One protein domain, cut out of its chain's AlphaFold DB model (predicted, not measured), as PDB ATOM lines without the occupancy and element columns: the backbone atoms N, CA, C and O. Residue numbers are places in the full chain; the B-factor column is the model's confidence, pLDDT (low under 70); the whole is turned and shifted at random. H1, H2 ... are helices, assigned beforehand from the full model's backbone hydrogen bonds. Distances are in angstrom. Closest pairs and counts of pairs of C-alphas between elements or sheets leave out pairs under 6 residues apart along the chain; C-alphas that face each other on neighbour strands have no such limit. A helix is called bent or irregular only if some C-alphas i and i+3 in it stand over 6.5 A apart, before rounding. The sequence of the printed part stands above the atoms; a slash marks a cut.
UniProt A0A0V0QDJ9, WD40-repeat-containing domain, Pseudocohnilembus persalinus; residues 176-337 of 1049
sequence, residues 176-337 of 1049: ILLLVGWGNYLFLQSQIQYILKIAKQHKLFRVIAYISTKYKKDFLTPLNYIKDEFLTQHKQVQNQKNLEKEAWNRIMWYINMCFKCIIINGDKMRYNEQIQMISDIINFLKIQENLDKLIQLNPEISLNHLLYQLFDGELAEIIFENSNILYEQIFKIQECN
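Overview. This is residues 176 to 337 of the 1049 residues of the protein "WD40-repeat-containing domain" of Pseudocohnilembus persalinus (UniProt A0A0V0QDJ9). A zigzag of helical hairpins, H2 to H5, packs with its H4 and H5 over a ring made by the later helices: H6 forms one side, H7 turns across, H8 and H9 run back and H10 turns toward H6. H1 packs on H3 at the far end of the zigzag, and the last helix, H11, crosses H6. The printed part has 162 residues with eleven named helices, H1 to H11 in order, and no named strand, and its class is all helix. It is compact, with a radius of gyration of the C-alphas of 16.3 A and spans of 45 by 40 by 33 A.

Arrangement. H1, residues 176 to 182, touches residues 206 to 211 of H3, residues 205 to 216, with C-alphas of Leu 177 and Val 207 closest at 5.7 A. H2, residues 185 to 201, forms a hairpin with H3, closest at C-alphas of Leu 196 and Ile 208, 6.0 A. H2 is irregular, with C-alphas 190 and 193 7.5 A apart, and has a kink of 58 degrees near residue 192. H3 forms a hairpin with H4, residues 220 to 233, at C-alphas of Ala 209 and Pro 222, 5.0 A. H4 and H5, residues 240 to 259, form another, a shallow tilt of 7 degrees, opposite ways, at C-alphas of Leu 223 and Ile 251, 6.2 A. H6, residues 271 to 285, touches H4 at C-alphas of Leu 220 and Asp 280, 5.3 A. H7, residues 288 to 297, is about perpendicular to H5 at 78 degrees and touches it at C-alphas of Trp 248 and Leu 294, 6.5 A. H8, residues 299 to 304, only just touches H7, only at the corner, with 3 pairs of C-alphas within 8 A. H9, residues 306 to 311, touches H5 at C-alphas of Phe 259 and Gln 309, 6.3 A. H10, residues 314 to 321, touches H9 only at the corner and only just touches H6, with 3 pairs of C-alphas within 8 A. H11, residues 323 to 337, touches H6 at a steep tilt of 56 degrees, at C-alphas of Ser 279 and Leu 326, 6.1 A. Every O i to N i+4 pair is within hydrogen-bond range except in H2, 9 of 13, H6, 10 of 11, and H11, 7 of 11.

Along the chain. H1 begins at C-alpha 176 (-30.340, -6.565, 3.555). H5, the longest, runs 29.0 A; H2 runs 23.2 A, H6 21.1 A and H4 20.0 A. H11 runs 22.0 A to C-alpha 337 (-29.659, -38.097, 14.202).

Size, cuts and confidence. The C-alphas of Gln 238 and Glu 321, the two farthest apart, are 48.1 A apart. The printed part has no cut. The link H5 to H6 is long, with 11 residues. Mean pLDDT of the printed part is 77.3; 46 residues are under 70, among them 176 to 189 and 317 to 337.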
ATOM      1  N   ILE A 176     -31.100  -5.314   3.689       58.22
ATOM      2  CA  ILE A 176     -30.340  -6.565   3.555       58.22
ATOM      3  C   ILE A 176     -31.153  -7.620   2.785       58.22
ATOM      4  O   ILE A 176     -30.575  -8.345   1.979       58.22
ATOM      5  N   LEU A 177     -32.488  -7.646   2.911       55.47
ATOM      6  CA  LEU A 177     -33.351  -8.432   2.015       55.47
ATOM      7  C   LEU A 177     -33.208  -8.025   0.541       55.47
ATOM      8  O   LEU A 177     -33.203  -8.904  -0.319       55.47
ATOM      9  N   LEU A 178     -33.065  -6.727   0.242       54.97
ATOM     10  CA  LEU A 178     -32.822  -6.248  -1.124       54.97
ATOM     11  C   LEU A 178     -31.468  -6.752  -1.646       54.97
ATOM     12  O   LEU A 178     -31.438  -7.435  -2.667       54.97
ATOM     13  N   LEU A 179     -30.371  -6.533  -0.911       54.69
ATOM     14  CA  LEU A 179     -29.030  -7.010  -1.293       54.69
ATOM     15  C   LEU A 179     -28.984  -8.535  -1.523       54.69
ATOM     16  O   LEU A 179     -28.486  -9.008  -2.545       54.69
ATOM     17  N   VAL A 180     -29.562  -9.313  -0.603       58.59
ATOM     18  CA  VAL A 180     -29.630 -10.786  -0.677       58.59
ATOM     19  C   VAL A 180     -30.609 -11.271  -1.759       58.59
ATOM     20  O   VAL A 180     -30.491 -12.393  -2.255       58.59
ATOM     21  N   GLY A 181     -31.583 -10.448  -2.148       57.50
ATOM     22  CA  GLY A 181     -32.496 -10.713  -3.259       57.50
ATOM     23  C   GLY A 181     -31.943 -10.360  -4.643       57.50
ATOM     24  O   GLY A 181     -32.539 -10.784  -5.631       57.50
ATOM     25  N   TRP A 182     -30.842  -9.606  -4.726       55.16
ATOM     26  CA  TRP A 182     -30.264  -9.123  -5.989       55.16
ATOM     27  C   TRP A 182     -28.994  -9.862  -6.430       55.16
ATOM     28  O   TRP A 182     -28.679  -9.870  -7.619       55.16
ATOM     29  N   GLY A 183     -28.256 -10.480  -5.505       51.38
ATOM     30  CA  GLY A 183     -27.010 -11.172  -5.839       51.38
ATOM     31  C   GLY A 183     -27.206 -12.411  -6.726       51.38
ATOM     32  O   GLY A 183     -28.182 -13.150  -6.608       51.38
ATOM     33  N   ASN A 184     -26.241 -12.661  -7.613       50.56
ATOM     34  CA  ASN A 184     -26.294 -13.764  -8.573       50.56
ATOM     35  C   ASN A 184     -26.237 -15.136  -7.859       50.56
ATOM     36  O   ASN A 184     -25.422 -15.334  -6.956       50.56
ATOM     37  N   TYR A 185     -27.079 -16.093  -8.267       50.22
ATOM     38  CA  TYR A 185     -27.350 -17.339  -7.524       50.22
ATOM     39  C   TYR A 185     -26.083 -18.151  -7.194       50.22
ATOM     40  O   TYR A 185     -25.908 -18.604  -6.062       50.22
ATOM     41  N   LEU A 186     -25.164 -18.274  -8.159       49.59
ATOM     42  CA  LEU A 186     -23.884 -18.976  -7.986       49.59
ATOM     43  C   LEU A 186     -22.930 -18.253  -7.019       49.59
ATOM     44  O   LEU A 186     -22.180 -18.904  -6.295       49.59
ATOM     45  N   PHE A 187     -22.974 -16.918  -6.970       54.84
ATOM     46  CA  PHE A 187     -22.163 -16.131  -6.041       54.84
ATOM     47  C   PHE A 187     -22.708 -16.230  -4.610       54.84
ATOM     48  O   PHE A 187     -21.931 -16.398  -3.670       54.84
ATOM     49  N   LEU A 188     -24.038 -16.221  -4.437       62.56
ATOM     50  CA  LEU A 188     -24.646 -16.369  -3.113       62.56
ATOM     51  C   LEU A 188     -24.353 -17.728  -2.471       62.56
ATOM     52  O   LEU A 188     -24.115 -17.761  -1.268       62.56
ATOM     53  N   GLN A 189     -24.343 -18.836  -3.224       69.44
ATOM     54  CA  GLN A 189     -24.179 -20.169  -2.622       69.44
ATOM     55  C   GLN A 189     -22.902 -20.318  -1.776       69.44
ATOM     56  O   GLN A 189     -22.962 -20.922  -0.705       69.44
ATOM     57  N   SER A 190     -21.783 -19.711  -2.187       72.75
ATOM     58  CA  SER A 190     -20.541 -19.734  -1.397       72.75
ATOM     59  C   SER A 190     -20.592 -18.846  -0.144       72.75
ATOM     60  O   SER A 190     -19.913 -19.136   0.842       72.75
ATOM     61  N   GLN A 191     -21.425 -17.799  -0.139       82.62
ATOM     62  CA  GLN A 191     -21.518 -16.825   0.955       82.62
ATOM     63  C   GLN A 191     -22.737 -17.004   1.874       82.62
ATOM     64  O   GLN A 191     -22.749 -16.424   2.957       82.62
ATOM     65  N   ILE A 192     -23.732 -17.830   1.529       83.44
ATOM     66  CA  ILE A 192     -24.966 -18.026   2.319       83.44
ATOM     67  C   ILE A 192     -24.692 -18.321   3.800       83.44
ATOM     68  O   ILE A 192     -25.378 -17.776   4.660       83.44
ATOM     69  N   GLN A 193     -23.682 -19.132   4.126       83.38
ATOM     70  CA  GLN A 193     -23.346 -19.438   5.524       83.38
ATOM     71  C   GLN A 193     -22.753 -18.224   6.264       83.38
ATOM     72  O   GLN A 193     -22.996 -18.052   7.457       83.38
ATOM     73  N   TYR A 194     -22.016 -17.355   5.564       83.06
ATOM     74  CA  TYR A 194     -21.469 -16.108   6.108       83.06
ATOM     75  C   TYR A 194     -22.564 -15.045   6.284       83.06
ATOM     76  O   TYR A 194     -22.666 -14.450   7.354       83.06
ATOM     77  N   ILE A 195     -23.455 -14.886   5.299       82.94
ATOM     78  CA  ILE A 195     -24.607 -13.977   5.393       82.94
ATOM     79  C   ILE A 195     -25.564 -14.444   6.502       82.94
ATOM     80  O   ILE A 195     -26.019 -13.624   7.293       82.94
ATOM     81  N   LEU A 196     -25.814 -15.754   6.643       84.12
ATOM     82  CA  LEU A 196     -26.568 -16.303   7.777       84.12
ATOM     83  C   LEU A 196     -25.864 -16.061   9.116       84.12
ATOM     84  O   LEU A 196     -26.543 -15.772  10.096       84.12
ATOM     85  N   LYS A 197     -24.527 -16.145   9.183       85.31
ATOM     86  CA  LYS A 197     -23.770 -15.817  10.402       85.31
ATOM     87  C   LYS A 197     -23.962 -14.346  10.787       85.31
ATOM     88  O   LYS A 197     -24.348 -14.083  11.921       85.31
ATOM     89  N   ILE A 198     -23.797 -13.418   9.840       81.88
ATOM     90  CA  ILE A 198     -24.053 -11.980  10.040       81.88
ATOM     91  C   ILE A 198     -25.508 -11.749  10.465       81.88
ATOM     92  O   ILE A 198     -25.758 -11.116  11.488       81.88
ATOM     93  N   ALA A 199     -26.480 -12.308   9.745       85.44
ATOM     94  CA  ALA A 199     -27.894 -12.121  10.055       85.44
ATOM     95  C   ALA A 199     -28.257 -12.650  11.456       85.44
ATOM     96  O   ALA A 199     -29.003 -11.986  12.175       85.44
ATOM     97  N   LYS A 200     -27.661 -13.776  11.888       84.75
ATOM     98  CA  LYS A 200     -27.779 -14.304  13.259       84.75
ATOM     99  C   LYS A 200     -27.093 -13.426  14.313       84.75
ATOM    100  O   LYS A 200     -27.611 -13.332  15.421       84.75
ATOM    101  N   GLN A 201     -25.966 -12.786  13.989       83.69
ATOM    102  CA  GLN A 201     -25.271 -11.843  14.882       83.69
ATOM    103  C   GLN A 201     -26.035 -10.516  15.043       83.69
ATOM    104  O   GLN A 201     -26.030  -9.942  16.127       83.69
ATOM    105  N   HIS A 202     -26.722 -10.053  13.994       82.25
ATOM    106  CA  HIS A 202     -27.467  -8.787  13.972       82.25
ATOM    107  C   HIS A 202     -28.988  -8.936  14.202       82.25
ATOM    108  O   HIS A 202     -29.724  -7.971  14.004       82.25
ATOM    109  N   LYS A 203     -29.470 -10.117  14.626       86.00
ATOM    110  CA  LYS A 203     -30.892 -10.413  14.922       86.00
ATOM    111  C   LYS A 203     -31.865 -10.162  13.755       86.00
ATOM    112  O   LYS A 203     -33.042  -9.851  13.949       86.00
ATOM    113  N   LEU A 204     -31.384 -10.304  12.521       86.56
ATOM    114  CA  LEU A 204     -32.127 -10.000  11.293       86.56
ATOM    115  C   LEU A 204     -33.026 -11.177  10.893       86.56
ATOM    116  O   LEU A 204     -32.772 -11.875   9.906       86.56
ATOM    117  N   PHE A 205     -34.067 -11.438  11.692       87.56
ATOM    118  CA  PHE A 205     -34.936 -12.608  11.520       87.56
ATOM    119  C   PHE A 205     -35.486 -12.735  10.091       87.56
ATOM    120  O   PHE A 205     -35.439 -13.825   9.520       87.56
ATOM    121  N   ARG A 206     -35.951 -11.638   9.473       84.88
ATOM    122  CA  ARG A 206     -36.509 -11.696   8.111       84.88
ATOM    123  C   ARG A 206     -35.469 -12.132   7.079       84.88
ATOM    124  O   ARG A 206     -35.809 -12.882   6.168       84.88
ATOM    125  N   VAL A 207     -34.214 -11.709   7.243       87.12
ATOM    126  CA  VAL A 207     -33.087 -12.104   6.382       87.12
ATOM    127  C   VAL A 207     -32.761 -13.588   6.565       87.12
ATOM    128  O   VAL A 207     -32.624 -14.304   5.575       87.12
ATOM    129  N   ILE A 208     -32.693 -14.077   7.809       89.81
ATOM    130  CA  ILE A 208     -32.465 -15.504   8.115       89.81
ATOM    131  C   ILE A 208     -33.564 -16.361   7.492       89.81
ATOM    132  O   ILE A 208     -33.275 -17.352   6.821       89.81
ATOM    133  N   ALA A 209     -34.818 -15.962   7.696       89.38
ATOM    134  CA  ALA A 209     -35.978 -16.663   7.184       89.38
ATOM    135  C   ALA A 209     -35.997 -16.680   5.649       89.38
ATOM    136  O   ALA A 209     -36.091 -17.754   5.066       89.38
ATOM    137  N   TYR A 210     -35.779 -15.536   4.991       88.50
ATOM    138  CA  TYR A 210     -35.683 -15.458   3.530       88.50
ATOM    139  C   TYR A 210     -34.557 -16.327   2.953       88.50
ATOM    140  O   TYR A 210     -34.779 -17.036   1.969       88.50
ATOM    141  N   ILE A 211     -33.361 -16.313   3.558       88.50
ATOM    142  CA  ILE A 211     -32.222 -17.096   3.057       88.50
ATOM    143  C   ILE A 211     -32.485 -18.597   3.186       88.50
ATOM    144  O   ILE A 211     -32.295 -19.338   2.216       88.50
ATOM    145  N   SER A 212     -32.924 -19.043   4.364       89.69
ATOM    146  CA  SER A 212     -33.162 -20.462   4.623       89.69
ATOM    147  C   SER A 212     -34.294 -20.995   3.740       89.69
ATOM    148  O   SER A 212     -34.077 -21.978   3.031       89.69
ATOM    149  N   THR A 213     -35.433 -20.297   3.629       89.62
ATOM    150  CA  THR A 213     -36.533 -20.763   2.768       89.62
ATOM    151  C   THR A 213     -36.181 -20.718   1.281       89.62
ATOM    152  O   THR A 213     -36.410 -21.694   0.573       89.62
ATOM    153  N   LYS A 214     -35.616 -19.608   0.775       86.00
ATOM    154  CA  LYS A 214     -35.465 -19.408  -0.680       86.00
ATOM    155  C   LYS A 214     -34.264 -20.134  -1.284       86.00
ATOM    156  O   LYS A 214     -34.358 -20.591  -2.420       86.00
ATOM    157  N   TYR A 215     -33.152 -20.237  -0.552       85.69
ATOM    158  CA  TYR A 215     -31.910 -20.805  -1.092       85.69
ATOM    159  C   TYR A 215     -31.534 -22.166  -0.496       85.69
ATOM    160  O   TYR A 215     -30.933 -22.970  -1.205       85.69
ATOM    161  N   LYS A 216     -31.883 -22.450   0.769       86.44
ATOM    162  CA  LYS A 216     -31.663 -23.778   1.378       86.44
ATOM    163  C   LYS A 216     -32.884 -24.704   1.314       86.44
ATOM    164  O   LYS A 216     -32.698 -25.909   1.435       86.44
ATOM    165  N   LYS A 217     -34.094 -24.161   1.118       90.56
ATOM    166  CA  LYS A 217     -35.384 -24.861   1.314       90.56
ATOM    167  C   LYS A 217     -35.558 -25.405   2.738       90.56
ATOM    168  O   LYS A 217     -36.190 -26.429   2.950       90.56
ATOM    169  N   ASP A 218     -34.963 -24.691   3.685       91.56
ATOM    170  CA  ASP A 218     -34.903 -24.991   5.110       91.56
ATOM    171  C   ASP A 218     -35.885 -24.056   5.826       91.56
ATOM    172  O   ASP A 218     -35.651 -22.847   5.948       91.56
ATOM    173  N   PHE A 219     -37.022 -24.607   6.240       93.69
ATOM    174  CA  PHE A 219     -38.086 -23.888   6.938       93.69
ATOM    175  C   PHE A 219     -37.968 -24.044   8.463       93.69
ATOM    176  O   PHE A 219     -38.586 -23.266   9.195       93.69
ATOM    177  N   LEU A 220     -37.130 -24.979   8.933       94.19
ATOM    178  CA  LEU A 220     -36.880 -25.283  10.344       94.19
ATOM    179  C   LEU A 220     -35.833 -24.361  10.997       94.19
ATOM    180  O   LEU A 220     -36.039 -23.919  12.128       94.19
ATOM    181  N   THR A 221     -34.742 -24.001  10.310       91.69
ATOM    182  CA  THR A 221     -33.721 -23.062  10.826       91.69
ATOM    183  C   THR A 221     -34.316 -21.729  11.297       91.69
ATOM    184  O   THR A 221     -33.886 -21.246  12.346       91.69
ATOM    185  N   PRO A 222     -35.280 -21.100  10.592       92.31
ATOM    186  CA  PRO A 222     -35.914 -19.867  11.060       92.31
ATOM    187  C   PRO A 222     -36.769 -20.061  12.320       92.31
ATOM    188  O   PRO A 222     -36.721 -19.213  13.208       92.31
ATOM    189  N   LEU A 223     -37.495 -21.181  12.429       93.75
ATOM    190  CA  LEU A 223     -38.294 -21.536  13.612       93.75
ATOM    191  C   LEU A 223     -37.400 -21.749  14.840       93.75
ATOM    192  O   LEU A 223     -37.600 -21.115  15.878       93.75
ATOM    193  N   ASN A 224     -36.371 -22.587  14.688       93.06
ATOM    194  CA  ASN A 224     -35.393 -22.852  15.738       93.06
ATOM    195  C   ASN A 224     -34.619 -21.582  16.105       93.06
ATOM    196  O   ASN A 224     -34.415 -21.333  17.284       93.06
ATOM    197  N   TYR A 225     -34.270 -20.718  15.142       91.00
ATOM    198  CA  TYR A 225     -33.607 -19.454  15.462       91.00
ATOM    199  C   TYR A 225     -34.471 -18.542  16.342       91.00
ATOM    200  O   TYR A 225     -33.947 -18.040  17.330       91.00
ATOM    201  N   ILE A 226     -35.773 -18.363  16.061       88.31
ATOM    202  CA  ILE A 226     -36.630 -17.576  16.972       88.31
ATOM    203  C   ILE A 226     -36.672 -18.233  18.358       88.31
ATOM    204  O   ILE A 226     -36.528 -17.536  19.363       88.31
ATOM    205  N   LYS A 227     -36.840 -19.562  18.429       90.69
ATOM    206  CA  LYS A 227     -36.872 -20.285  19.708       90.69
ATOM    207  C   LYS A 227     -35.577 -20.070  20.503       90.69
ATOM    208  O   LYS A 227     -35.631 -19.615  21.643       90.69
ATOM    209  N   ASP A 228     -34.426 -20.346  19.901       87.75
ATOM    210  CA  ASP A 228     -33.117 -20.312  20.559       87.75
ATOM    211  C   ASP A 228     -32.683 -18.881  20.926       87.75
ATOM    212  O   ASP A 228     -32.157 -18.648  22.021       87.75
ATOM    213  N   GLU A 229     -32.920 -17.901  20.043       83.56
ATOM    214  CA  GLU A 229     -32.545 -16.499  20.270       83.56
ATOM    215  C   GLU A 229     -33.333 -15.904  21.448       83.56
ATOM    216  O   GLU A 229     -32.751 -15.224  22.296       83.56
ATOM    217  N   PHE A 230     -34.631 -16.202  21.566       74.25
ATOM    218  CA  PHE A 230     -35.432 -15.741  22.701       74.25
ATOM    219  C   PHE A 230     -35.155 -16.552  23.978       74.25
ATOM    220  O   PHE A 230     -34.943 -15.949  25.031       74.25
ATOM    221  N   LEU A 231     -35.058 -17.889  23.922       73.94
ATOM    222  CA  LEU A 231     -34.741 -18.718  25.102       73.94
ATOM    223  C   LEU A 231     -33.374 -18.395  25.726       73.94
ATOM    224  O   LEU A 231     -33.207 -18.534  26.940       73.94
ATOM    225  N   THR A 232     -32.403 -17.927  24.936       80.12
ATOM    226  CA  THR A 232     -31.127 -17.424  25.474       80.12
ATOM    227  C   THR A 232     -31.271 -16.044  26.126       80.12
ATOM    228  O   THR A 232     -30.741 -15.846  27.221       80.12
ATOM    229  N   GLN A 233     -32.051 -15.125  25.545       70.25
ATOM    230  CA  GLN A 233     -32.342 -13.805  26.135       70.25
ATOM    231  C   GLN A 233     -33.172 -13.885  27.430       70.25
ATOM    232  O   GLN A 233     -32.961 -13.096  28.355       70.25
ATOM    233  N   HIS A 234     -34.054 -14.880  27.561       63.41
ATOM    234  CA  HIS A 234     -34.896 -15.075  28.749       63.41
ATOM    235  C   HIS A 234     -34.135 -15.264  30.067       63.41
ATOM    236  O   HIS A 234     -34.702 -15.018  31.135       63.41
ATOM    237  N   LYS A 235     -32.856 -15.651  30.018       66.69
ATOM    238  CA  LYS A 235     -32.022 -15.852  31.211       66.69
ATOM    239  C   LYS A 235     -31.512 -14.553  31.853       66.69
ATOM    240  O   LYS A 235     -30.905 -14.638  32.916       66.69
ATOM    241  N   GLN A 236     -31.719 -13.382  31.238       65.50
ATOM    242  CA  GLN A 236     -31.061 -12.130  31.656       65.50
ATOM    243  C   GLN A 236     -31.997 -10.953  31.994       65.50
ATOM    244  O   GLN A 236     -31.527  -9.971  32.563       65.50
ATOM    245  N   VAL A 237     -33.300 -11.014  31.685       71.31
ATOM    246  CA  VAL A 237     -34.213  -9.852  31.788       71.31
ATOM    247  C   VAL A 237     -35.442 -10.171  32.644       71.31
ATOM    248  O   VAL A 237     -36.099 -11.184  32.430       71.31
ATOM    249  N   GLN A 238     -35.801  -9.281  33.578       63.47
ATOM    250  CA  GLN A 238     -36.903  -9.493  34.537       63.47
ATOM    251  C   GLN A 238     -38.312  -9.535  33.896       63.47
ATOM    252  O   GLN A 238     -39.214 -10.168  34.438       63.47
ATOM    253  N   ASN A 239     -38.513  -8.942  32.712       68.88
ATOM    254  CA  ASN A 239     -39.801  -8.901  31.994       68.88
ATOM    255  C   ASN A 239     -40.074 -10.155  31.127       68.88
ATOM    256  O   ASN A 239     -40.516 -10.058  29.979       68.88
ATOM    257  N   GLN A 240     -39.819 -11.350  31.669       71.25
ATOM    258  CA  GLN A 240     -39.771 -12.607  30.903       71.25
ATOM    259  C   GLN A 240     -41.047 -12.908  30.090       71.25
ATOM    260  O   GLN A 240     -40.955 -13.205  28.901       71.25
ATOM    261  N   LYS A 241     -42.243 -12.785  30.691       79.94
ATOM    262  CA  LYS A 241     -43.510 -13.224  30.065       79.94
ATOM    263  C   LYS A 241     -43.874 -12.480  28.771       79.94
ATOM    264  O   LYS A 241     -44.471 -13.077  27.877       79.94
ATOM    265  N   ASN A 242     -43.526 -11.197  28.654       82.44
ATOM    266  CA  ASN A 242     -43.893 -10.396  27.479       82.44
ATOM    267  C   ASN A 242     -43.009 -10.725  26.271       82.44
ATOM    268  O   ASN A 242     -43.526 -10.894  25.168       82.44
ATOM    269  N   LEU A 243     -41.701 -10.887  26.491       79.56
ATOM    270  CA  LEU A 243     -40.755 -11.291  25.447       79.56
ATOM    271  C   LEU A 243     -41.044 -12.716  24.945       79.56
ATOM    272  O   LEU A 243     -40.958 -12.966  23.747       79.56
ATOM    273  N   GLU A 244     -41.477 -13.623  25.829       84.12
ATOM    274  CA  GLU A 244     -41.826 -14.999  25.450       84.12
ATOM    275  C   GLU A 244     -43.076 -14.991  24.563       84.12
ATOM    276  O   GLU A 244     -43.119 -15.629  23.508       84.12
ATOM    277  N   LYS A 245     -44.074 -14.184  24.945       86.69
ATOM    278  CA  LYS A 245     -45.265 -13.956  24.126       86.69
ATOM    279  C   LYS A 245     -44.924 -13.341  22.769       86.69
ATOM    280  O   LYS A 245     -45.584 -13.663  21.786       86.69
ATOM    281  N   GLU A 246     -43.907 -12.491  22.666       85.38
ATOM    282  CA  GLU A 246     -43.474 -11.970  21.367       85.38
ATOM    283  C   GLU A 246     -42.775 -13.039  20.507       85.38
ATOM    284  O   GLU A 246     -43.093 -13.165  19.322       85.38
ATOM    285  N   ALA A 247     -41.901 -13.862  21.099       85.75
ATOM    286  CA  ALA A 247     -41.207 -14.963  20.422       85.75
ATOM    287  C   ALA A 247     -42.188 -15.905  19.709       85.75
ATOM    288  O   ALA A 247     -42.113 -16.120  18.495       85.75
ATOM    289  N   TRP A 248     -43.168 -16.420  20.453       90.56
ATOM    290  CA  TRP A 248     -44.145 -17.368  19.928       90.56
ATOM    291  C   TRP A 248     -45.150 -16.716  18.964       90.56
ATOM    292  O   TRP A 248     -45.599 -17.377  18.029       90.56
ATOM    293  N   ASN A 249     -45.433 -15.411  19.091       87.19
ATOM    294  CA  ASN A 249     -46.189 -14.667  18.074       87.19
ATOM    295  C   ASN A 249     -45.415 -14.562  16.747       87.19
ATOM    296  O   ASN A 249     -46.008 -14.729  15.681       87.19
ATOM    297  N   ARG A 250     -44.092 -14.331  16.789       88.00
ATOM    298  CA  ARG A 250     -43.228 -14.329  15.592       88.00
ATOM    299  C   ARG A 250     -43.168 -15.721  14.941       88.00
ATOM    300  O   ARG A 250     -43.238 -15.814  13.716       88.00
ATOM    301  N   ILE A 251     -43.124 -16.789  15.746       92.38
ATOM    302  CA  ILE A 251     -43.215 -18.187  15.282       92.38
ATOM    303  C   ILE A 251     -44.570 -18.447  14.601       92.38
ATOM    304  O   ILE A 251     -44.593 -18.886  13.453       92.38
ATOM    305  N   MET A 252     -45.693 -18.109  15.247       90.12
ATOM    306  CA  MET A 252     -47.038 -18.267  14.667       90.12
ATOM    307  C   MET A 252     -47.230 -17.475  13.373       90.12
ATOM    308  O   MET A 252     -47.813 -17.987  12.416       90.12
ATOM    309  N   TRP A 253     -46.716 -16.243  13.309       91.25
ATOM    310  CA  TRP A 253     -46.735 -15.440  12.086       91.25
ATOM    311  C   TRP A 253     -45.988 -16.139  10.942       91.25
ATOM    312  O   TRP A 253     -46.512 -16.220   9.831       91.25
ATOM    313  N   TYR A 254     -44.802 -16.688  11.216       92.56
ATOM    314  CA  TYR A 254     -44.001 -17.389  10.216       92.56
ATOM    315  C   TYR A 254     -44.644 -18.715   9.763       92.56
ATOM    316  O   TYR A 254     -44.686 -18.974   8.562       92.56
ATOM    317  N   ILE A 255     -45.232 -19.503  10.673       92.50
ATOM    318  CA  ILE A 255     -45.997 -20.720  10.322       92.50
ATOM    319  C   ILE A 255     -47.200 -20.368   9.428       92.50
ATOM    320  O   ILE A 255     -47.407 -20.998   8.395       92.50
ATOM    321  N   ASN A 256     -47.951 -19.312   9.756       88.56
ATOM    322  CA  ASN A 256     -49.107 -18.858   8.972       88.56
ATOM    323  C   ASN A 256     -48.698 -18.284   7.593       88.56
ATOM    324  O   ASN A 256     -49.411 -18.469   6.608       88.56
ATOM    325  N   MET A 257     -47.536 -17.624   7.493       88.00
ATOM    326  CA  MET A 257     -46.938 -17.237   6.203       88.00
ATOM    327  C   MET A 257     -46.582 -18.464   5.358       88.00
ATOM    328  O   MET A 257     -46.936 -18.517   4.179       88.00
ATOM    329  N   CYS A 258     -45.956 -19.469   5.975       90.81
ATOM    330  CA  CYS A 258     -45.633 -20.733   5.326       90.81
ATOM    331  C   CYS A 258     -46.899 -21.431   4.807       90.81
ATOM    332  O   CYS A 258     -46.995 -21.697   3.613       90.81
ATOM    333  N   PHE A 259     -47.933 -21.607   5.635       88.56
ATOM    334  CA  PHE A 259     -49.194 -22.234   5.218       88.56
ATOM    335  C   PHE A 259     -50.041 -21.425   4.216       88.56
ATOM    336  O   PHE A 259     -50.997 -21.948   3.651       88.56
ATOM    337  N   LYS A 260     -49.688 -20.173   3.912       86.69
ATOM    338  CA  LYS A 260     -50.230 -19.462   2.735       86.69
ATOM    339  C   LYS A 260     -49.500 -19.820   1.435       86.69
ATOM    340  O   LYS A 260     -49.825 -19.273   0.385       86.69
ATOM    341  N   CYS A 261     -48.513 -20.713   1.509       87.00
ATOM    342  CA  CYS A 261     -47.565 -21.064   0.455       87.00
ATOM    343  C   CYS A 261     -46.805 -19.843  -0.095       87.00
ATOM    344  O   CYS A 261     -46.489 -19.800  -1.283       87.00
ATOM    345  N   ILE A 262     -46.517 -18.847   0.757       84.06
ATOM    346  CA  ILE A 262     -45.862 -17.582   0.386       84.06
ATOM    347  C   ILE A 262     -44.486 -17.477   1.059       84.06
ATOM    348  O   ILE A 262     -44.365 -17.512   2.282       84.06
ATOM    349  N   ILE A 263     -43.443 -17.294   0.247       81.62
ATOM    350  CA  ILE A 263     -42.086 -16.951   0.693       81.62
ATOM    351  C   ILE A 263     -42.065 -15.469   1.110       81.62
ATOM    352  O   ILE A 263     -42.838 -14.660   0.604       81.62
ATOM    353  N   ILE A 264     -41.162 -15.074   2.013       78.31
ATOM    354  CA  ILE A 264     -41.097 -13.721   2.611       78.31
ATOM    355  C   ILE A 264     -41.049 -12.549   1.609       78.31
ATOM    356  O   ILE A 264     -41.429 -11.438   1.972       78.31
ATOM    357  N   ASN A 265     -40.647 -12.767   0.354       74.31
ATOM    358  CA  ASN A 265     -40.676 -11.745  -0.700       74.31
ATOM    359  C   ASN A 265     -41.971 -11.718  -1.543       74.31
ATOM    360  O   ASN A 265     -42.011 -11.008  -2.543       74.31
ATOM    361  N   GLY A 266     -43.000 -12.486  -1.178       79.06
ATOM    362  CA  GLY A 266     -44.286 -12.567  -1.883       79.06
ATOM    363  C   GLY A 266     -44.390 -13.676  -2.941       79.06
ATOM    364  O   GLY A 266     -45.488 -13.925  -3.432       79.06
ATOM    365  N   ASP A 267     -43.291 -14.366  -3.274       79.19
ATOM    366  CA  ASP A 267     -43.306 -15.479  -4.235       79.19
ATOM    367  C   ASP A 267     -44.156 -16.649  -3.701       79.19
ATOM    368  O   ASP A 267     -44.004 -17.052  -2.544       79.19
ATOM    369  N   LYS A 268     -44.992 -17.262  -4.554       85.94
ATOM    370  CA  LYS A 268     -45.594 -18.568  -4.237       85.94
ATOM    371  C   LYS A 268     -44.510 -19.656  -4.231       85.94
ATOM    372  O   LYS A 268     -43.744 -19.772  -5.188       85.94
ATOM    373  N   MET A 269     -44.485 -20.482  -3.185       87.50
ATOM    374  CA  MET A 269     -43.645 -21.684  -3.106       87.50
ATOM    375  C   MET A 269     -44.014 -22.690  -4.201       87.50
ATOM    376  O   MET A 269     -45.187 -22.807  -4.565       87.50
ATOM    377  N   ARG A 270     -43.045 -23.476  -4.677       87.25
ATOM    378  CA  ARG A 270     -43.309 -24.620  -5.568       87.25
ATOM    379  C   ARG A 270     -43.852 -25.805  -4.768       87.25
ATOM    380  O   ARG A 270     -43.525 -25.965  -3.600       87.25
ATOM    381  N   TYR A 271     -44.591 -26.695  -5.424       83.44
ATOM    382  CA  TYR A 271     -45.165 -27.909  -4.823       83.44
ATOM    383  C   TYR A 271     -44.156 -28.732  -3.990       83.44
ATOM    384  O   TYR A 271     -44.418 -29.086  -2.846       83.44
ATOM    385  N   ASN A 272     -42.939 -28.951  -4.501       83.44
ATOM    386  CA  ASN A 272     -41.889 -29.672  -3.770       83.44
ATOM    387  C   ASN A 272     -41.244 -28.875  -2.618       83.44
ATOM    388  O   ASN A 272     -40.655 -29.474  -1.723       83.44
ATOM    389  N   GLU A 273     -41.345 -27.545  -2.622       88.88
ATOM    390  CA  GLU A 273     -40.966 -26.695  -1.484       88.88
ATOM    391  C   GLU A 273     -42.054 -26.718  -0.401       88.88
ATOM    392  O   GLU A 273     -41.724 -26.757   0.779       88.88
ATOM    393  N   GLN A 274     -43.332 -26.791  -0.792       90.56
ATOM    394  CA  GLN A 274     -44.470 -26.931   0.124       90.56
ATOM    395  C   GLN A 274     -44.427 -28.275   0.876       90.56
ATOM    396  O   GLN A 274     -44.643 -28.297   2.083       90.56
ATOM    397  N   ILE A 275     -44.058 -29.379   0.211       86.00
ATOM    398  CA  ILE A 275     -43.850 -30.691   0.861       86.00
ATOM    399  C   ILE A 275     -42.745 -30.611   1.934       86.00
ATOM    400  O   ILE A 275     -42.970 -31.009   3.077       86.00
ATOM    401  N   GLN A 276     -41.578 -30.036   1.612       89.06
ATOM    402  CA  GLN A 276     -40.492 -29.874   2.593       89.06
ATOM    403  C   GLN A 276     -40.908 -28.953   3.752       89.06
ATOM    404  O   GLN A 276     -40.654 -29.266   4.910       89.06
ATOM    405  N   MET A 277     -41.604 -27.853   3.457       94.25
ATOM    406  CA  MET A 277     -42.159 -26.930   4.449       94.25
ATOM    407  C   MET A 277     -43.139 -27.624   5.411       94.25
ATOM    408  O   MET A 277     -43.060 -27.401   6.618       94.25
ATOM    409  N   ILE A 278     -44.040 -28.476   4.905       89.88
ATOM    410  CA  ILE A 278     -44.945 -29.291   5.734       89.88
ATOM    411  C   ILE A 278     -44.127 -30.208   6.653       89.88
ATOM    412  O   ILE A 278     -44.372 -30.230   7.859       89.88
ATOM    413  N   SER A 279     -43.142 -30.930   6.105       89.94
ATOM    414  CA  SER A 279     -42.257 -31.822   6.870       89.94
ATOM    415  C   SER A 279     -41.527 -31.075   7.994       89.94
ATOM    416  O   SER A 279     -41.605 -31.473   9.158       89.94
ATOM    417  N   ASP A 280     -40.892 -29.945   7.680       92.50
ATOM    418  CA  ASP A 280     -40.159 -29.102   8.628       92.50
ATOM    419  C   ASP A 280     -41.064 -28.564   9.751       92.50
ATOM    420  O   ASP A 280     -40.691 -28.622  10.926       92.50
ATOM    421  N   ILE A 281     -42.269 -28.085   9.419       92.19
ATOM    422  CA  ILE A 281     -43.231 -27.569  10.407       92.19
ATOM    423  C   ILE A 281     -43.779 -28.703  11.283       92.19
ATOM    424  O   ILE A 281     -43.840 -28.547  12.503       92.19
ATOM    425  N   ILE A 282     -44.108 -29.870  10.716       88.56
ATOM    426  CA  ILE A 282     -44.511 -31.053  11.496       88.56
ATOM    427  C   ILE A 282     -43.376 -31.496  12.429       88.56
ATOM    428  O   ILE A 282     -43.628 -31.828  13.587       88.56
ATOM    429  N   ASN A 283     -42.121 -31.460  11.973       88.75
ATOM    430  CA  ASN A 283     -40.965 -31.807  12.799       88.75
ATOM    431  C   ASN A 283     -40.680 -30.766  13.899       88.75
ATOM    432  O   ASN A 283     -40.254 -31.151  14.987       88.75
ATOM    433  N   PHE A 284     -41.004 -29.487  13.688       93.44
ATOM    434  CA  PHE A 284     -41.004 -28.478  14.756       93.44
ATOM    435  C   PHE A 284     -42.132 -28.706  15.779       93.44
ATOM    436  O   PHE A 284     -41.907 -28.569  16.982       93.44
ATOM    437  N   LEU A 285     -43.335 -29.073  15.326       90.00
ATOM    438  CA  LEU A 285     -44.515 -29.290  16.180       90.00
ATOM    439  C   LEU A 285     -44.500 -30.632  16.931       90.00
ATOM    440  O   LEU A 285     -45.143 -30.753  17.969       90.00
ATOM    441  N   LYS A 286     -43.725 -31.618  16.457       85.06
ATOM    442  CA  LYS A 286     -43.446 -32.889  17.157       85.06
ATOM    443  C   LYS A 286     -42.812 -32.711  18.534       85.06
ATOM    444  O   LYS A 286     -42.923 -33.597  19.379       85.06
ATOM    445  N   ILE A 287     -42.136 -31.590  18.770       90.25
ATOM    446  CA  ILE A 287     -41.594 -31.248  20.082       90.25
ATOM    447  C   ILE A 287     -42.764 -30.758  20.943       90.25
ATOM    448  O   ILE A 287     -43.213 -29.626  20.787       90.25
ATOM    449  N   GLN A 288     -43.242 -31.604  21.860       85.81
ATOM    450  CA  GLN A 288     -44.412 -31.343  22.719       85.81
ATOM    451  C   GLN A 288     -44.355 -29.966  23.419       85.81
ATOM    452  O   GLN A 288     -45.355 -29.258  23.446       85.81
ATOM    453  N   GLU A 289     -43.174 -29.532  23.880       89.44
ATOM    454  CA  GLU A 289     -42.954 -28.184  24.438       89.44
ATOM    455  C   GLU A 289     -43.357 -27.060  23.465       89.44
ATOM    456  O   GLU A 289     -44.004 -26.096  23.873       89.44
ATOM    457  N   ASN A 290     -43.005 -27.176  22.178       91.31
ATOM    458  CA  ASN A 290     -43.352 -26.176  21.168       91.31
ATOM    459  C   ASN A 290     -44.871 -26.110  20.985       91.31
ATOM    460  O   ASN A 290     -45.444 -25.024  20.965       91.31
ATOM    461  N   LEU A 291     -45.524 -27.271  20.884       87.38
ATOM    462  CA  LEU A 291     -46.973 -27.369  20.741       87.38
ATOM    463  C   LEU A 291     -47.702 -26.754  21.945       87.38
ATOM    464  O   LEU A 291     -48.573 -25.904  21.765       87.38
ATOM    465  N   ASP A 292     -47.314 -27.128  23.167       86.31
ATOM    466  CA  ASP A 292     -47.940 -26.619  24.390       86.31
ATOM    467  C   ASP A 292     -47.761 -25.101  24.535       86.31
ATOM    468  O   ASP A 292     -48.702 -24.410  24.925       86.31
ATOM    469  N   LYS A 293     -46.595 -24.553  24.165       89.50
ATOM    470  CA  LYS A 293     -46.351 -23.099  24.170       89.50
ATOM    471  C   LYS A 293     -47.179 -22.353  23.124       89.50
ATOM    472  O   LYS A 293     -47.706 -21.281  23.426       89.50
ATOM    473  N   LEU A 294     -47.342 -22.915  21.926       87.44
ATOM    474  CA  LEU A 294     -48.200 -22.345  20.883       87.44
ATOM    475  C   LEU A 294     -49.677 -22.346  21.313       87.44
ATOM    476  O   LEU A 294     -50.357 -21.333  21.142       87.44
ATOM    477  N   ILE A 295     -50.160 -23.433  21.927       86.06
ATOM    478  CA  ILE A 295     -51.525 -23.518  22.480       86.06
ATOM    479  C   ILE A 295     -51.710 -22.508  23.624       86.06
ATOM    480  O   ILE A 295     -52.680 -21.754  23.615       86.06
ATOM    481  N   GLN A 296     -50.763 -22.421  24.566       86.56
ATOM    482  CA  GLN A 296     -50.810 -21.475  25.694       86.56
ATOM    483  C   GLN A 296     -50.856 -20.000  25.266       86.56
ATOM    484  O   GLN A 296     -51.354 -19.165  26.023       86.56
ATOM    485  N   LEU A 297     -50.334 -19.652  24.085       84.38
ATOM    486  CA  LEU A 297     -50.256 -18.260  23.642       84.38
ATOM    487  C   LEU A 297     -51.606 -17.664  23.244       84.38
ATOM    488  O   LEU A 297     -51.896 -16.505  23.560       84.38
ATOM    489  N   ASN A 298     -52.368 -18.446  22.480       80.56
ATOM    490  CA  ASN A 298     -53.699 -18.139  21.983       80.56
ATOM    491  C   ASN A 298     -54.318 -19.447  21.444       80.56
ATOM    492  O   ASN A 298     -54.041 -19.806  20.296       80.56
ATOM    493  N   PRO A 299     -55.141 -20.160  22.237       77.56
ATOM    494  CA  PRO A 299     -55.749 -21.416  21.805       77.56
ATOM    495  C   PRO A 299     -56.590 -21.254  20.535       77.56
ATOM    496  O   PRO A 299     -56.492 -22.077  19.633       77.56
ATOM    497  N   GLU A 300     -57.356 -20.164  20.415       72.81
ATOM    498  CA  GLU A 300     -58.216 -19.919  19.253       72.81
ATOM    499  C   GLU A 300     -57.393 -19.808  17.959       72.81
ATOM    500  O   GLU A 300     -57.666 -20.522  17.002       72.81
ATOM    501  N   ILE A 301     -56.336 -18.990  17.927       73.31
ATOM    502  CA  ILE A 301     -55.484 -18.836  16.733       73.31
ATOM    503  C   ILE A 301     -54.671 -20.113  16.467       73.31
ATOM    504  O   ILE A 301     -54.574 -20.552  15.319       73.31
ATOM    505  N   SER A 302     -54.097 -20.732  17.502       74.81
ATOM    506  CA  SER A 302     -53.258 -21.928  17.346       74.81
ATOM    507  C   SER A 302     -54.045 -23.181  16.955       74.81
ATOM    508  O   SER A 302     -53.470 -24.077  16.348       74.81
ATOM    509  N   LEU A 303     -55.354 -23.235  17.214       68.06
ATOM    510  CA  LEU A 303     -56.237 -24.299  16.727       68.06
ATOM    511  C   LEU A 303     -56.893 -23.906  15.391       68.06
ATOM    512  O   LEU A 303     -56.669 -24.573  14.379       68.06
ATOM    513  N   ASN A 304     -57.630 -22.789  15.349       67.12
ATOM    514  CA  ASN A 304     -58.448 -22.386  14.195       67.12
ATOM    515  C   ASN A 304     -57.652 -21.860  12.992       67.12
ATOM    516  O   ASN A 304     -58.233 -21.735  11.917       67.12
ATOM    517  N   HIS A 305     -56.354 -21.558  13.121       69.38
ATOM    518  CA  HIS A 305     -55.494 -21.345  11.951       69.38
ATOM    519  C   HIS A 305     -54.562 -22.525  11.689       69.38
ATOM    520  O   HIS A 305     -54.526 -22.996  10.559       69.38
ATOM    521  N   LEU A 306     -53.839 -23.035  12.692       73.19
ATOM    522  CA  LEU A 306     -52.795 -24.037  12.446       73.19
ATOM    523  C   LEU A 306     -53.386 -25.377  11.968       73.19
ATOM    524  O   LEU A 306     -52.949 -25.904  10.948       73.19
ATOM    525  N   LEU A 307     -54.425 -25.896  12.634       70.75
ATOM    526  CA  LEU A 307     -55.091 -27.134  12.201       70.75
ATOM    527  C   LEU A 307     -55.962 -26.898  10.969       70.75
ATOM    528  O   LEU A 307     -55.944 -27.702  10.044       70.75
ATOM    529  N   TYR A 308     -56.690 -25.779  10.923       75.19
ATOM    530  CA  TYR A 308     -57.540 -25.454   9.776       75.19
ATOM    531  C   TYR A 308     -56.724 -25.363   8.475       75.19
ATOM    532  O   TYR A 308     -57.135 -25.915   7.462       75.19
ATOM    533  N   GLN A 309     -55.549 -24.722   8.490       74.94
ATOM    534  CA  GLN A 309     -54.687 -24.606   7.305       74.94
ATOM    535  C   GLN A 309     -53.974 -25.917   6.928       74.94
ATOM    536  O   GLN A 309     -53.554 -26.057   5.784       74.94
ATOM    537  N   LEU A 310     -53.844 -26.878   7.852       71.94
ATOM    538  CA  LEU A 310     -53.344 -28.228   7.557       71.94
ATOM    539  C   LEU A 310     -54.426 -29.161   6.980       71.94
ATOM    540  O   LEU A 310     -54.086 -30.136   6.315       71.94
ATOM    541  N   PHE A 311     -55.709 -28.883   7.235       67.44
ATOM    542  CA  PHE A 311     -56.829 -29.779   6.910       67.44
ATOM    543  C   PHE A 311     -57.942 -29.133   6.051       67.44
ATOM    544  O   PHE A 311     -59.028 -29.701   5.936       67.44
ATOM    545  N   ASP A 312     -57.688 -27.982   5.415       62.94
ATOM    546  CA  ASP A 312     -58.563 -27.364   4.402       62.94
ATOM    547  C   ASP A 312     -57.751 -26.821   3.204       62.94
ATOM    548  O   ASP A 312     -56.615 -26.364   3.353       62.94
ATOM    549  N   GLY A 313     -58.355 -26.835   2.013       75.62
ATOM    550  CA  GLY A 313     -57.765 -26.318   0.768       75.62
ATOM    551  C   GLY A 313     -56.540 -27.080   0.228       75.62
ATOM    552  O   GLY A 313     -56.305 -28.238   0.567       75.62
ATOM    553  N   GLU A 314     -55.754 -26.400  -0.622       70.50
ATOM    554  CA  GLU A 314     -54.627 -26.964  -1.402       70.50
ATOM    555  C   GLU A 314     -53.628 -27.773  -0.537       70.50
ATOM    556  O   GLU A 314     -53.100 -28.789  -0.980       70.50
ATOM    557  N   LEU A 315     -53.386 -27.369   0.719       68.12
ATOM    558  CA  LEU A 315     -52.463 -28.072   1.623       68.12
ATOM    559  C   LEU A 315     -52.980 -29.437   2.089       68.12
ATOM    560  O   LEU A 315     -52.177 -30.359   2.230       68.12
ATOM    561  N   ALA A 316     -54.288 -29.589   2.299       71.12
ATOM    562  CA  ALA A 316     -54.871 -30.870   2.687       71.12
ATOM    563  C   ALA A 316     -54.748 -31.897   1.549       71.12
ATOM    564  O   ALA A 316     -54.417 -33.057   1.796       71.12
ATOM    565  N   GLU A 317     -54.932 -31.452   0.301       68.50
ATOM    566  CA  GLU A 317     -54.719 -32.266  -0.901       68.50
ATOM    567  C   GLU A 317     -53.244 -32.690  -1.013       68.50
ATOM    568  O   GLU A 317     -52.957 -33.883  -1.111       68.50
ATOM    569  N   ILE A 318     -52.296 -31.755  -0.854       66.69
ATOM    570  CA  ILE A 318     -50.848 -32.046  -0.856       66.69
ATOM    571  C   ILE A 318     -50.464 -33.052   0.241       66.69
ATOM    572  O   ILE A 318     -49.695 -33.979  -0.022       66.69
ATOM    573  N   ILE A 319     -50.978 -32.894   1.464       66.69
ATOM    574  CA  ILE A 319     -50.695 -33.808   2.583       66.69
ATOM    575  C   ILE A 319     -51.243 -35.212   2.298       66.69
ATOM    576  O   ILE A 319     -50.577 -36.200   2.608       66.69
ATOM    577  N   PHE A 320     -52.422 -35.308   1.682       65.19
ATOM    578  CA  PHE A 320     -53.046 -36.581   1.335       65.19
ATOM    579  C   PHE A 320     -52.287 -37.293   0.200       65.19
ATOM    580  O   PHE A 320     -51.837 -38.429   0.377       65.19
ATOM    581  N   GLU A 321     -52.067 -36.604  -0.927       60.56
ATOM    582  CA  GLU A 321     -51.388 -37.139  -2.118       60.56
ATOM    583  C   GLU A 321     -49.925 -37.529  -1.855       60.56
ATOM    584  O   GLU A 321     -49.455 -38.551  -2.356       60.56
ATOM    585  N   ASN A 322     -49.200 -36.740  -1.053       61.47
ATOM    586  CA  ASN A 322     -47.765 -36.929  -0.806       61.47
ATOM    587  C   ASN A 322     -47.468 -37.551   0.564       61.47
ATOM    588  O   ASN A 322     -46.309 -37.566   0.974       61.47
ATOM    589  N   SER A 323     -48.479 -38.076   1.263       60.16
ATOM    590  CA  SER A 323     -48.363 -38.712   2.586       60.16
ATOM    591  C   SER A 323     -47.156 -39.657   2.693       60.16
ATOM    592  O   SER A 323     -46.296 -39.463   3.549       60.16
ATOM    593  N   ASN A 324     -47.010 -40.597   1.754       54.31
ATOM    594  CA  ASN A 324     -45.864 -41.519   1.683       54.31
ATOM    595  C   ASN A 324     -44.498 -40.810   1.551       54.31
ATOM    596  O   ASN A 324     -43.530 -41.204   2.199       54.31
ATOM    597  N   ILE A 325     -44.416 -39.742   0.751       59.03
ATOM    598  CA  ILE A 325     -43.178 -38.972   0.528       59.03
ATOM    599  C   ILE A 325     -42.828 -38.145   1.773       59.03
ATOM    600  O   ILE A 325     -41.660 -38.068   2.157       59.03
ATOM    601  N   LEU A 326     -43.835 -37.569   2.436       49.16
ATOM    602  CA  LEU A 326     -43.683 -36.881   3.719       49.16
ATOM    603  C   LEU A 326     -43.165 -37.847   4.795       49.16
ATOM    604  O   LEU A 326     -42.219 -37.500   5.503       49.16
ATOM    605  N   TYR A 327     -43.710 -39.068   4.882       55.22
ATOM    606  CA  TYR A 327     -43.210 -40.097   5.801       55.22
ATOM    607  C   TYR A 327     -41.744 -40.474   5.511       55.22
ATOM    608  O   TYR A 327     -40.937 -40.495   6.442       55.22
ATOM    609  N   GLU A 328     -41.357 -40.681   4.246       58.09
ATOM    610  CA  GLU A 328     -39.956 -40.941   3.869       58.09
ATOM    611  C   GLU A 328     -38.997 -39.797   4.242       58.09
ATOM    612  O   GLU A 328     -37.895 -40.044   4.740       58.09
ATOM    613  N   GLN A 329     -39.378 -38.542   3.979       50.66
ATOM    614  CA  GLN A 329     -38.532 -37.378   4.276       50.66
ATOM    615  C   GLN A 329     -38.357 -37.175   5.783       50.66
ATOM    616  O   GLN A 329     -37.251 -36.899   6.247       50.66
ATOM    617  N   ILE A 330     -39.432 -37.363   6.550       51.53
ATOM    618  CA  ILE A 330     -39.409 -37.362   8.016       51.53
ATOM    619  C   ILE A 330     -38.471 -38.457   8.549       51.53
ATOM    620  O   ILE A 330     -37.693 -38.193   9.468       51.53
ATOM    621  N   PHE A 331     -38.512 -39.662   7.972       47.88
ATOM    622  CA  PHE A 331     -37.693 -40.798   8.401       47.88
ATOM    623  C   PHE A 331     -36.191 -40.576   8.161       47.88
ATOM    624  O   PHE A 331     -35.388 -40.736   9.080       47.88
ATOM    625  N   LYS A 332     -35.808 -40.108   6.964       50.16
ATOM    626  CA  LYS A 332     -34.398 -39.857   6.589       50.16
ATOM    627  C   LYS A 332     -33.697 -38.849   7.516       50.16
ATOM    628  O   LYS A 332     -32.495 -38.951   7.747       50.16
ATOM    629  N   ILE A 333     -34.446 -37.913   8.106       47.56
ATOM    630  CA  ILE A 333     -33.931 -36.961   9.106       47.56
ATOM    631  C   ILE A 333     -33.673 -37.647  10.465       47.56
ATOM    632  O   ILE A 333     -32.779 -37.232  11.203       47.56
ATOM    633  N   GLN A 334     -34.410 -38.704  10.820       47.75
ATOM    634  CA  GLN A 334     -34.221 -39.429  12.084       47.75
ATOM    635  C   GLN A 334     -32.991 -40.348  12.062       47.75
ATOM    636  O   GLN A 334     -32.239 -40.350  13.040       47.75
ATOM    637  N   GLU A 335     -32.726 -41.051  10.957       46.03
ATOM    638  CA  GLU A 335     -31.533 -41.908  10.823       46.03
ATOM    639  C   GLU A 335     -30.229 -41.108  10.979       46.03
ATOM    640  O   GLU A 335     -29.341 -41.507  11.739       46.03
ATOM    641  N   CYS A 336     -30.138 -39.923  10.358       42.16
ATOM    642  CA  CYS A 336     -28.987 -39.025  10.516       42.16
ATOM    643  C   CYS A 336     -28.735 -38.597  11.973       42.16
ATOM    644  O   CYS A 336     -27.582 -38.390  12.350       42.16
ATOM    645  N   ASN A 337     -29.783 -38.480  12.795       40.00
ATOM    646  CA  ASN A 337     -29.659 -38.097  14.202       40.00
ATOM    647  C   ASN A 337     -29.289 -39.292  15.100       40.00
ATOM    648  O   ASN A 337     -28.471 -39.145  16.009       40.00
TER     649      ASN A 337